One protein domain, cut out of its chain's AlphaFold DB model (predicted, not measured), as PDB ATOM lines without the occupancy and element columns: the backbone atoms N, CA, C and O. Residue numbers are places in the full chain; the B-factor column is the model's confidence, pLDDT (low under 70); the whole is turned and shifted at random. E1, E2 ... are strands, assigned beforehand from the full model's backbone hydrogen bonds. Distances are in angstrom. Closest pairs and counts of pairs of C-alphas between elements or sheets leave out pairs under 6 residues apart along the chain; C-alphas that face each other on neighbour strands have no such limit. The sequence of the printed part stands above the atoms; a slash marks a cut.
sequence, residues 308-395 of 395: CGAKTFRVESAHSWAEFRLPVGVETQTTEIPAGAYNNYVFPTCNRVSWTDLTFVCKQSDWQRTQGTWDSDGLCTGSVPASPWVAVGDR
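This is residues 308 to 395 of the 395 residues of the protein "1-phosphatidylinositol phosphodiesterase" of Paraburkholderia sediminicola (UniProt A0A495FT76). The domain is a long, narrow sandwich of strands: a sheet of E1, E2 and E9 is partly face to face with a sheet of E4, E5 and E8, and the strands of that second sheet continue, across bends, in a third sheet of E3, E6 and E7 toward the other end of the rod, where the ends of E1 and E2 at Lys 311 and Leu 326 come near Trp 367 of E7. A long link, residues 377 to 389, leaves E8, crosses the outer side of E5 and E4 and comes round the edge of the wall to E9. The printed part has 88 residues, with no named helix and nine named strands in the order E1 to E9; the class is all strand, and the three sheets, E1 - E2 - E9, E3 - E6 - E7 and E4 - E5 - E8, are all antiparallel. The whole is compact, with a radius of gyration of the C-alphas of 13.6 A, and its outline is a rod spanning 46 by 20 by 18 A.

E1, residues 311 to 316, and E2, residues 320 to 326, form a hairpin, with N 313 and O 324 2.9 A apart, within hydrogen-bond range. E3, residues 334 to 337, runs on into E4, residues 340 to 346, across a break of 2 residues, at 40 degrees. E4 and E5, residues 349 to 355, form a hairpin at 167 degrees between their directions, with N 344 and O 351 2.8 A apart. E5 runs on into E6, residues 358 to 363, at 49 degrees, and the two meet only through their link. E6 is the antiparallel neighbour of E3, with N 335 and O 360 2.8 A apart. E6 and E7, residues 366 to 371, form a hairpin, with N 361 and O 368 2.9 A apart. E7 runs on into E8, residues 374 to 376, at 84 degrees, and E8 is the antiparallel neighbour of E5, with N 354 and O 375 2.9 A apart. E9, residues 390 to 394, is the antiparallel neighbour of E2, with N 323 and O 391 2.8 A apart. The sheet of E1, E2 and E9 and the sheet of E4, E5 and E8 form a sandwich, two sheets face to face: the parts that face each other are 9.5 A centre to centre, and the strands of the one stand at 21 degrees to those of the other. Between these sheets, the closest C-alphas of E2 and E5 are those of Ser 320 and Asn 351, 5.9 A apart, and those of E1 and E8 are Glu 316 and Ser 376, 6.2 A apart. E2 and E8 are near each other, with 5 pairs of C-alphas within 10 A. Among the pairs that are apart are E1 and E4, E3 and E5, and E7 and E9.

E1 begins at C-alpha 311, (124.633, 116.176, 122.823), and is 16.6 A from first to last C-alpha. E2 is 20.2 A long, E4 19.9 A and E5 19.5 A; each has 7 residues. E6 measures 15.7 A, E7 15.2 A and E9 14.0 A, while E3 has 4 residues and E8 has 3. E5 ends at C-alpha 355, (133.100, 131.247, 121.838). E9 ends at C-alpha 394, (117.479, 135.856, 118.805).

The two C-alphas farthest apart are those of Glu 331 and Pro 348, at 46.1 A. The printed part has no cut and ends at residue 395, the chain's last. The link from E8 to E9, 13 residues, is long; the link from E2 to E3 is short, and the others are tight. The mean pLDDT of the printed part is 87.8, and no printed residue is under 70.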
ATOM      1  N   CYS A 308     129.158 108.124 122.268       82.44
ATOM      2  CA  CYS A 308     128.526 109.255 122.914       82.44
ATOM      3  C   CYS A 308     127.198 109.511 122.219       82.44
ATOM      4  O   CYS A 308     127.152 109.656 120.993       82.44
ATOM      5  N   GLY A 309     126.119 109.584 122.995       81.38
ATOM      6  CA  GLY A 309     124.838 110.051 122.476       81.38
ATOM      7  C   GLY A 309     124.972 111.458 121.891       81.38
ATOM      8  O   GLY A 309     125.863 112.220 122.274       81.38
ATOM      9  N   ALA A 310     124.081 111.817 120.965       87.38
ATOM     10  CA  ALA A 310     124.014 113.191 120.482       87.38
ATOM     11  C   ALA A 310     123.832 114.150 121.671       87.38
ATOM     12  O   ALA A 310     123.010 113.903 122.558       87.38
ATOM     13  N   LYS A 311     124.612 115.233 121.700       91.88
ATOM     14  CA  LYS A 311     124.633 116.176 122.823       91.88
ATOM     15  C   LYS A 311     124.643 117.604 122.318       91.88
ATOM     16  O   LYS A 311     125.440 117.963 121.454       91.88
ATOM     17  N   THR A 312     123.793 118.426 122.919       93.62
ATOM     18  CA  THR A 312     123.742 119.860 122.648       93.62
ATOM     19  C   THR A 312     124.276 120.627 123.846       93.62
ATOM     20  O   THR A 312     123.782 120.469 124.963       93.62
ATOM     21  N   PHE A 313     125.268 121.481 123.613       93.62
ATOM     22  CA  PHE A 313     125.702 122.495 124.572       93.62
ATOM     23  C   PHE A 313     125.067 123.827 124.209       93.62
ATOM     24  O   PHE A 313     124.914 124.125 123.028       93.62
ATOM     25  N   ARG A 314     124.711 124.637 125.205       93.69
ATOM     26  CA  ARG A 314     124.012 125.901 124.983       93.69
ATOM     27  C   ARG A 314     124.606 127.009 125.841       93.69
ATOM     28  O   ARG A 314     124.942 126.780 127.002       93.69
ATOM     29  N   VAL A 315     124.725 128.194 125.255       92.75
ATOM     30  CA  VAL A 315     125.073 129.448 125.931       92.75
ATOM     31  C   VAL A 315     124.027 130.495 125.567       92.75
ATOM     32  O   VAL A 315     123.598 130.577 124.416       92.75
ATOM     33  N   GLU A 316     123.585 131.267 126.553       92.56
ATOM     34  CA  GLU A 316     122.516 132.247 126.393       92.56
ATOM     35  C   GLU A 316     122.881 133.563 127.063       92.56
ATOM     36  O   GLU A 316     123.465 133.588 128.141       92.56
ATOM     37  N   SER A 317     122.474 134.641 126.412       87.12
ATOM     38  CA  SER A 317     122.454 136.016 126.891       87.12
ATOM     39  C   SER A 317     120.982 136.437 127.078       87.12
ATOM     40  O   SER A 317     120.063 135.667 126.777       87.12
ATOM     41  N   ALA A 318     120.711 137.656 127.553       86.31
ATOM     42  CA  ALA A 318     119.335 138.128 127.744       86.31
ATOM     43  C   ALA A 318     118.463 138.070 126.463       86.31
ATOM     44  O   ALA A 318     117.277 137.755 126.561       86.31
ATOM     45  N   HIS A 319     119.041 138.314 125.275       86.69
ATOM     46  CA  HIS A 319     118.308 138.340 123.991       86.69
ATOM     47  C   HIS A 319     118.967 137.555 122.842       86.69
ATOM     48  O   HIS A 319     118.587 137.716 121.680       86.69
ATOM     49  N   SER A 320     119.971 136.728 123.128       89.31
ATOM     50  CA  SER A 320     120.669 135.932 122.109       89.31
ATOM     51  C   SER A 320     121.076 134.566 122.654       89.31
ATOM     52  O   SER A 320     121.258 134.411 123.862       89.31
ATOM     53  N   TRP A 321     121.220 133.568 121.784       93.25
ATOM     54  CA  TRP A 321     121.661 132.226 122.170       93.25
ATOM     55  C   TRP A 321     122.545 131.582 121.099       93.25
ATOM     56  O   TRP A 321     122.469 131.923 119.916       93.25
ATOM     57  N   ALA A 322     123.379 130.632 121.528       93.62
ATOM     58  CA  ALA A 322     124.122 129.728 120.659       93.62
ATOM     59  C   ALA A 322     124.029 128.283 121.169       93.62
ATOM     60  O   ALA A 322     124.108 128.027 122.373       93.62
ATOM     61  N   GLU A 323     123.883 127.342 120.243       95.88
ATOM     62  CA  GLU A 323     123.901 125.903 120.477       95.88
ATOM     63  C   GLU A 323     125.025 125.232 119.688       95.88
ATOM     64  O   GLU A 323     125.202 125.489 118.497       95.88
ATOM     65  N   PHE A 324     125.719 124.307 120.345       95.19
ATOM     66  CA  PHE A 324     126.729 123.429 119.765       95.19
ATOM     67  C   PHE A 324     126.168 122.009 119.752       95.19
ATOM     68  O   PHE A 324     126.070 121.369 120.802       95.19
ATOM     69  N   ARG A 325     125.735 121.541 118.581       93.12
ATOM     70  CA  ARG A 325     124.991 120.290 118.389       93.12
ATOM     71  C   ARG A 325     125.931 119.202 117.886       93.12
ATOM     72  O   ARG A 325     126.251 119.161 116.702       93.12
ATOM     73  N   LEU A 326     126.377 118.331 118.782       92.06
ATOM     74  CA  LEU A 326     127.244 117.208 118.439       92.06
ATOM     75  C   LEU A 326     126.397 115.970 118.105       92.06
ATOM     76  O   LEU A 326     125.450 115.670 118.840       92.06
ATOM     77  N   PRO A 327     126.718 115.242 117.020       85.38
ATOM     78  CA  PRO A 327     125.996 114.036 116.631       85.38
ATOM     79  C   PRO A 327     126.358 112.863 117.553       85.38
ATOM     80  O   PRO A 327     127.135 113.008 118.497       85.38
ATOM     81  N   VAL A 328     125.818 111.676 117.269       80.81
ATOM     82  CA  VAL A 328     126.352 110.442 117.862       80.81
ATOM     83  C   VAL A 328     127.835 110.334 117.499       80.81
ATOM     84  O   VAL A 328     128.193 110.462 116.327       80.81
ATOM     85  N   GLY A 329     128.686 110.150 118.508       80.19
ATOM     86  CA  GLY A 329     130.135 110.047 118.346       80.19
ATOM     87  C   GLY A 329     130.656 108.670 118.723       80.19
ATOM     88  O   GLY A 329     130.036 108.000 119.539       80.19
ATOM     89  N   VAL A 330     131.788 108.250 118.164       80.94
ATOM     90  CA  VAL A 330     132.518 107.048 118.612       80.94
ATOM     91  C   VAL A 330     133.593 107.423 119.634       80.94
ATOM     92  O   VAL A 330     134.141 108.520 119.559       80.94
ATOM     93  N   GLU A 331     133.909 106.541 120.582       80.69
ATOM     94  CA  GLU A 331     134.944 106.775 121.601       80.69
ATOM     95  C   GLU A 331     136.244 107.292 120.959       80.69
ATOM     96  O   GLU A 331     136.699 106.777 119.936       80.69
ATOM     97  N   THR A 332     136.840 108.328 121.552       83.62
ATOM     98  CA  THR A 332     137.997 109.113 121.068       83.62
ATOM     99  C   THR A 332     137.754 110.032 119.864       83.62
ATOM    100  O   THR A 332     138.647 110.808 119.508       83.62
ATOM    101  N   GLN A 333     136.557 110.032 119.264       86.62
ATOM    102  CA  GLN A 333     136.221 110.979 118.201       86.62
ATOM    103  C   GLN A 333     136.345 112.412 118.706       86.62
ATOM    104  O   GLN A 333     135.835 112.759 119.771       86.62
ATOM    105  N   THR A 334     136.990 113.252 117.901       91.75
ATOM    106  CA  THR A 334     137.175 114.670 118.192       91.75
ATOM    107  C   THR A 334     136.421 115.518 117.172       91.75
ATOM    108  O   THR A 334     136.470 115.235 115.976       91.75
ATOM    109  N   THR A 335     135.729 116.551 117.648       91.12
ATOM    110  CA  THR A 335     135.032 117.547 116.825       91.12
ATOM    111  C   THR A 335     135.523 118.934 117.202       91.12
ATOM    112  O   THR A 335     135.521 119.300 118.379       91.12
ATOM    113  N   GLU A 336     135.903 119.717 116.199       94.12
ATOM    114  CA  GLU A 336     136.362 121.092 116.366       94.12
ATOM    115  C   GLU A 336     135.315 122.073 115.832       94.12
ATOM    116  O   GLU A 336     134.714 121.859 114.775       94.12
ATOM    117  N   ILE A 337     135.086 123.153 116.576       94.00
ATOM    118  CA  ILE A 337     134.210 124.255 116.178       94.00
ATOM    119  C   ILE A 337     135.041 125.542 116.218       94.00
ATOM    120  O   ILE A 337     135.477 125.925 117.306       94.00
ATOM    121  N   PRO A 338     135.242 126.225 115.076       94.56
ATOM    122  CA  PRO A 338     135.991 127.476 115.038       94.56
ATOM    123  C   PRO A 338     135.373 128.561 115.925       94.56
ATOM    124  O   PRO A 338     134.148 128.604 116.101       94.56
ATOM    125  N   ALA A 339     136.213 129.463 116.428       94.38
ATOM    126  CA  ALA A 339     135.802 130.625 117.208       94.38
ATOM    127  C   ALA A 339     134.747 131.476 116.485       94.38
ATOM    128  O   ALA A 339     134.760 131.628 115.259       94.38
ATOM    129  N   GLY A 340     133.839 132.072 117.255       92.81
ATOM    130  CA  GLY A 340     132.706 132.793 116.701       92.81
ATOM    131  C   GLY A 340     131.968 133.679 117.689       92.81
ATOM    132  O   GLY A 340     132.164 133.612 118.903       92.81
ATOM    133  N   ALA A 341     131.104 134.535 117.149       91.69
ATOM    134  CA  ALA A 341     130.163 135.311 117.941       91.69
ATOM    135  C   ALA A 341     128.865 135.581 117.177       91.69
ATOM    136  O   ALA A 341     128.883 135.831 115.972       91.69
ATOM    137  N   TYR A 342     127.752 135.599 117.904       90.56
ATOM    138  CA  TYR A 342     126.471 136.108 117.429       90.56
ATOM    139  C   TYR A 342     126.066 137.314 118.274       90.56
ATOM    140  O   TYR A 342     126.173 137.289 119.502       90.56
ATOM    141  N   ASN A 343     125.646 138.381 117.599       87.81
ATOM    142  CA  ASN A 343     125.355 139.674 118.205       87.81
ATOM    143  C   ASN A 343     123.919 140.074 117.854       87.81
ATOM    144  O   ASN A 343     123.583 140.140 116.672       87.81
ATOM    145  N   ASN A 344     123.116 140.402 118.864       85.38
ATOM    146  CA  ASN A 344     121.776 140.962 118.716       85.38
ATOM    147  C   ASN A 344     121.680 142.296 119.473       85.38
ATOM    148  O   ASN A 344     121.901 142.364 120.686       85.38
ATOM    149  N   TYR A 345     121.366 143.378 118.765       82.56
ATOM    150  CA  TYR A 345     121.295 144.711 119.359       82.56
ATOM    151  C   TYR A 345     119.856 145.046 119.761       82.56
ATOM    152  O   TYR A 345     118.998 145.247 118.903       82.56
ATOM    153  N   VAL A 346     119.606 145.169 121.067       80.38
ATOM    154  CA  VAL A 346     118.296 145.532 121.626       80.38
ATOM    155  C   VAL A 346     118.481 146.771 122.493       80.38
ATOM    156  O   VAL A 346     118.969 146.692 123.614       80.38
ATOM    157  N   PHE A 347     118.124 147.941 121.962       74.12
ATOM    158  CA  PHE A 347     118.418 149.227 122.600       74.12
ATOM    159  C   PHE A 347     118.015 149.275 124.096       74.12
ATOM    160  O   PHE A 347     116.880 148.920 124.418       74.12
ATOM    161  N   PRO A 348     118.882 149.782 125.002       75.44
ATOM    162  CA  PRO A 348     120.212 150.358 124.759       75.44
ATOM    163  C   PRO A 348     121.365 149.341 124.869       75.44
ATOM    164  O   PRO A 348     122.525 149.749 124.878       75.44
ATOM    165  N   THR A 349     121.076 148.045 125.005       76.94
ATOM    166  CA  THR A 349     122.074 147.010 125.288       76.94
ATOM    167  C   THR A 349     122.402 146.176 124.054       76.94
ATOM    168  O   THR A 349     121.591 145.971 123.150       76.94
ATOM    169  N   CYS A 350     123.633 145.678 124.002       79.44
ATOM    170  CA  CYS A 350     124.000 144.683 123.012       79.44
ATOM    171  C   CYS A 350     124.108 143.315 123.676       79.44
ATOM    172  O   CYS A 350     124.780 143.169 124.694       79.44
ATOM    173  N   ASN A 351     123.418 142.338 123.101       85.56
ATOM    174  CA  ASN A 351     123.273 140.989 123.621       85.56
ATOM    175  C   ASN A 351     124.123 140.077 122.751       85.56
ATOM    176  O   ASN A 351     123.865 139.926 121.556       85.56
ATOM    177  N   ARG A 352     125.184 139.535 123.340       86.88
ATOM    178  CA  ARG A 352     126.182 138.749 122.624       86.88
ATOM    179  C   ARG A 352     126.299 137.372 123.238       86.88
ATOM    180  O   ARG A 352     126.354 137.243 124.456       86.88
ATOM    181  N   VAL A 353     126.477 136.385 122.373       91.69
ATOM    182  CA  VAL A 353     127.053 135.084 122.711       91.69
ATOM    183  C   VAL A 353     128.321 134.884 121.891       91.69
ATOM    184  O   VAL A 353     128.369 135.215 120.704       91.69
ATOM    185  N   SER A 354     129.381 134.387 122.520       92.00
ATOM    186  CA  SER A 354     130.665 134.175 121.848       92.00
ATOM    187  C   SER A 354     131.394 132.947 122.352       92.00
ATOM    188  O   SER A 354     131.152 132.495 123.468       92.00
ATOM    189  N   TRP A 355     132.282 132.409 121.524       94.69
ATOM    190  CA  TRP A 355     133.100 131.247 121.838       94.69
ATOM    191  C   TRP A 355     134.470 131.333 121.161       94.69
ATOM    192  O   TRP A 355     134.613 131.923 120.087       94.69
ATOM    193  N   THR A 356     135.487 130.762 121.804       94.88
ATOM    194  CA  THR A 356     136.807 130.530 121.195       94.88
ATOM    195  C   THR A 356     136.771 129.272 120.329       94.88
ATOM    196  O   THR A 356     135.732 128.627 120.238       94.88
ATOM    197  N   ASP A 357     137.899 128.869 119.743       95.62
ATOM    198  CA  ASP A 357     138.001 127.542 119.134       95.62
ATOM    199  C   ASP A 357     137.672 126.483 120.194       95.62
ATOM    200  O   ASP A 357     138.289 126.446 121.266       95.62
ATOM    201  N   LEU A 358     136.629 125.698 119.931       96.12
ATOM    202  CA  LEU A 358     136.146 124.654 120.823       96.12
ATOM    203  C   LEU A 358     136.604 123.300 120.303       96.12
ATOM    204  O   LEU A 358     136.485 123.014 119.111       96.12
ATOM    205  N   THR A 359     137.007 122.435 121.225       95.81
ATOM    206  CA  THR A 359     137.275 121.027 120.934       95.81
ATOM    207  C   THR A 359     136.421 120.168 121.845       95.81
ATOM    208  O   THR A 359     136.407 120.353 123.067       95.81
ATOM    209  N   PHE A 360     135.709 119.221 121.246       95.12
ATOM    210  CA  PHE A 360     134.935 118.213 121.952       95.12
ATOM    211  C   PHE A 360     135.495 116.837 121.648       95.12
ATOM    212  O   PHE A 360     135.775 116.530 120.493       95.12
ATOM    213  N   VAL A 361     135.616 116.006 122.676       93.62
ATOM    214  CA  VAL A 361     136.027 114.609 122.548       93.62
ATOM    215  C   VAL A 361     134.901 113.730 123.070       93.62
ATOM    216  O   VAL A 361     134.366 113.983 124.152       93.62
ATOM    217  N   CYS A 362     134.537 112.713 122.297       89.69
ATOM    218  CA  CYS A 362     133.675 111.645 122.768       89.69
ATOM    219  C   CYS A 362     134.502 110.721 123.661       89.69
ATOM    220  O   CYS A 362     135.463 110.102 123.198       89.69
ATOM    221  N   LYS A 363     134.183 110.691 124.953       88.19
ATOM    222  CA  LYS A 363     134.912 109.889 125.929       88.19
ATOM    223  C   LYS A 363     133.973 109.394 127.020       88.19
ATOM    224  O   LYS A 363     133.235 110.195 127.594       88.19
ATOM    225  N   GLN A 364     134.058 108.112 127.365       81.81
ATOM    226  CA  GLN A 364     133.238 107.482 128.410       81.81
ATOM    227  C   GLN A 364     131.731 107.637 128.151       81.81
ATOM    228  O   GLN A 364     130.967 107.967 129.057       81.81
ATOM    229  N   SER A 365     131.298 107.408 126.907       82.56
ATOM    230  CA  SER A 365     129.894 107.559 126.479       82.56
ATOM    231  C   SER A 365     129.303 108.974 126.619       82.56
ATOM    232  O   SER A 365     128.084 109.138 126.533       82.56
ATOM    233  N   ASP A 366     130.128 110.012 126.800       86.44
ATOM    234  CA  ASP A 366     129.676 111.405 126.838       86.44
ATOM    235  C   ASP A 366     130.579 112.340 126.022       86.44
ATOM    236  O   ASP A 366     131.802 112.186 125.956       86.44
ATOM    237  N   TRP A 367     129.980 113.356 125.402       92.12
ATOM    238  CA  TRP A 367     130.751 114.423 124.775       92.12
ATOM    239  C   TRP A 367     131.274 115.373 125.849       92.12
ATOM    240  O   TRP A 367     130.501 115.963 126.615       92.12
ATOM    241  N   GLN A 368     132.590 115.562 125.870       93.25
ATOM    242  CA  GLN A 368     133.281 116.443 126.804       93.25
ATOM    243  C   GLN A 368     133.977 117.563 126.036       93.25
ATOM    244  O   GLN A 368     134.716 117.304 125.089       93.25
ATOM    245  N   ARG A 369     133.772 118.817 126.453       93.94
ATOM    246  CA  ARG A 369     134.568 119.940 125.949       93.94
ATOM    247  C   ARG A 369     135.955 119.877 126.583       93.94
ATOM    248  O   ARG A 369     136.078 120.064 127.791       93.94
ATOM    249  N   THR A 370     136.979 119.632 125.780       93.69
ATOM    250  CA  THR A 370     138.375 119.527 126.230       93.69
ATOM    251  C   THR A 370     139.151 120.825 126.044       93.69
ATOM    252  O   THR A 370     140.122 121.059 126.760       93.69
ATOM    253  N   GLN A 371     138.708 121.692 125.129       95.25
ATOM    254  CA  GLN A 371     139.328 122.988 124.866       95.25
ATOM    255  C   GLN A 371     138.280 124.057 124.551       95.25
ATOM    256  O   GLN A 371     137.201 123.771 124.028       95.25
ATOM    257  N   GLY A 372     138.647 125.298 124.864       93.38
ATOM    258  CA  GLY A 372     137.896 126.491 124.526       93.38
ATOM    259  C   GLY A 372     136.885 126.909 125.586       93.38
ATOM    260  O   GLY A 372     136.520 126.156 126.494       93.38
ATOM    261  N   THR A 373     136.446 128.154 125.476       92.12
ATOM    262  CA  THR A 373     135.451 128.767 126.353       92.12
ATOM    263  C   THR A 373     134.345 129.397 125.520       92.12
ATOM    264  O   THR A 373     134.516 129.702 124.341       92.12
ATOM    265  N   TRP A 374     133.189 129.582 126.144       93.25
ATOM    266  CA  TRP A 374     132.111 130.408 125.622       93.25
ATOM    267  C   TRP A 374     131.637 131.337 126.725       93.25
ATOM    268  O   TRP A 374     131.812 131.030 127.906       93.25
ATOM    269  N   ASP A 375     131.050 132.453 126.327       89.56
ATOM    270  CA  ASP A 375     130.582 133.490 127.236       89.56
ATOM    271  C   ASP A 375     129.390 134.244 126.638       89.56
ATOM    272  O   ASP A 375     129.144 134.190 125.423       89.56
ATOM    273  N   SER A 376     128.674 134.963 127.495       86.62
ATOM    274  CA  SER A 376     127.528 135.795 127.150       86.62
ATOM    275  C   SER A 376     127.683 137.218 127.699       86.62
ATOM    276  O   SER A 376     128.408 137.459 128.656       86.62
ATOM    277  N   ASP A 377     126.994 138.178 127.079       75.12
ATOM    278  CA  ASP A 377     126.853 139.561 127.570       75.12
ATOM    279  C   ASP A 377     128.173 140.369 127.645       75.12
ATOM    280  O   ASP A 377     128.483 141.041 128.628       75.12
ATOM    281  N   GLY A 378     128.940 140.348 126.547       70.69
ATOM    282  CA  GLY A 378     130.141 141.172 126.335       70.69
ATOM    283  C   GLY A 378     130.002 142.231 125.227       70.69
ATOM    284  O   GLY A 378     128.951 142.398 124.615       70.69
ATOM    285  N   LEU A 379     131.099 142.934 124.910       73.06
ATOM    286  CA  LEU A 379     131.138 143.914 123.809       73.06
ATOM    287  C   LEU A 379     130.838 143.254 122.450       73.06
ATOM    288  O   LEU A 379     131.444 142.233 122.110       73.06
ATOM    289  N   CYS A 380     129.953 143.864 121.657       79.31
ATOM    290  CA  CYS A 380     129.499 143.333 120.369       79.31
ATOM    291  C   CYS A 380     130.511 143.508 119.244       79.31
ATOM    292  O   CYS A 380     130.627 144.568 118.632       79.31
ATOM    293  N   THR A 381     131.242 142.430 118.982       76.62
ATOM    294  CA  THR A 381     132.256 142.311 117.931       76.62
ATOM    295  C   THR A 381     132.295 140.862 117.425       76.62
ATOM    296  O   THR A 381     131.842 139.948 118.120       76.62
ATOM    297  N   GLY A 382     132.823 140.643 116.217       80.12
ATOM    298  CA  GLY A 382     132.958 139.313 115.605       80.12
ATOM    299  C   GLY A 382     131.751 138.858 114.774       80.12
ATOM    300  O   GLY A 382     130.770 139.587 114.629       80.12
ATOM    301  N   SER A 383     131.850 137.653 114.207       84.12
ATOM    302  CA  SER A 383     130.850 137.051 113.317       84.12
ATOM    303  C   SER A 383     130.675 135.557 113.583       84.12
ATOM    304  O   SER A 383     131.546 134.912 114.172       84.12
ATOM    305  N   VAL A 384     129.562 134.999 113.110       83.75
ATOM    306  CA  VAL A 384     129.286 133.564 113.192       83.75
ATOM    307  C   VAL A 384     130.117 132.844 112.122       83.75
ATOM    308  O   VAL A 384     130.005 133.194 110.946       83.75
ATOM    309  N   PRO A 385     130.963 131.868 112.486       83.62
ATOM    310  CA  PRO A 385     131.699 131.056 111.532       83.62
ATOM    311  C   PRO A 385     130.751 130.101 110.804       83.62
ATOM    312  O   PRO A 385     129.725 129.683 111.339       83.62
ATOM    313  N   ALA A 386     131.123 129.696 109.591       82.88
ATOM    314  CA  ALA A 386     130.427 128.624 108.894       82.88
ATOM    315  C   ALA A 386     130.749 127.281 109.569       82.88
ATOM    316  O   ALA A 386     131.843 126.745 109.407       82.88
ATOM    317  N   SER A 387     129.803 126.744 110.341       85.31
ATOM    318  CA  SER A 387     129.920 125.434 110.982       85.31
ATOM    319  C   SER A 387     128.572 124.712 110.964       85.31
ATOM    320  O   SER A 387     127.574 125.306 111.373       85.31
ATOM    321  N   PRO A 388     128.514 123.432 110.548       83.19
ATOM    322  CA  PRO A 388     127.279 122.646 110.586       83.19
ATOM    323  C   PRO A 388     126.839 122.297 112.018       83.19
ATOM    324  O   PRO A 388     125.719 121.837 112.226       83.19
ATOM    325  N   TRP A 389     127.712 122.516 113.006       89.62
ATOM    326  CA  TRP A 389     127.487 122.173 114.409       89.62
ATOM    327  C   TRP A 389     126.936 123.335 115.236       89.62
ATOM    328  O   TRP A 389     126.557 123.129 116.387       89.62
ATOM    329  N   VAL A 390     126.926 124.549 114.683       91.00
ATOM    330  CA  VAL A 390     126.556 125.767 115.408       91.00
ATOM    331  C   VAL A 390     125.201 126.264 114.928       91.00
ATOM    332  O   VAL A 390     125.007 126.520 113.743       91.00
ATOM    333  N   ALA A 391     124.280 126.462 115.866       89.88
ATOM    334  CA  ALA A 391     123.050 127.211 115.643       89.88
ATOM    335  C   ALA A 391     123.038 128.441 116.550       89.88
ATOM    336  O   ALA A 391     123.460 128.367 117.699       89.88
ATOM    337  N   VAL A 392     122.556 129.569 116.040       90.62
ATOM    338  CA  VAL A 392     122.444 130.826 116.788       90.62
ATOM    339  C   VAL A 392     121.118 131.492 116.467       90.62
ATOM    340  O   VAL A 392     120.531 131.230 115.414       90.62
ATOM    341  N   GLY A 393     120.661 132.373 117.346       88.44
ATOM    342  CA  GLY A 393     119.475 133.163 117.069       88.44
ATOM    343  C   GLY A 393     119.142 134.169 118.153       88.44
ATOM    344  O   GLY A 393     119.781 134.234 119.210       88.44
ATOM    345  N   ASP A 394     118.107 134.944 117.859       87.44
ATOM    346  CA  ASP A 394     117.479 135.856 118.805       87.44
ATOM    347  C   ASP A 394     116.539 135.070 119.729       87.44
ATOM    348  O   ASP A 394     116.068 133.979 119.380       87.44
ATOM    349  N   ARG A 395     116.307 135.609 120.927       78.50
ATOM    350  CA  ARG A 395     115.380 135.044 121.911       78.50
ATOM    351  C   ARG A 395     114.035 135.755 121.906       78.50
ATOM    352  O   ARG A 395     114.043 137.007 121.860       78.50
TER     353      ARG A 395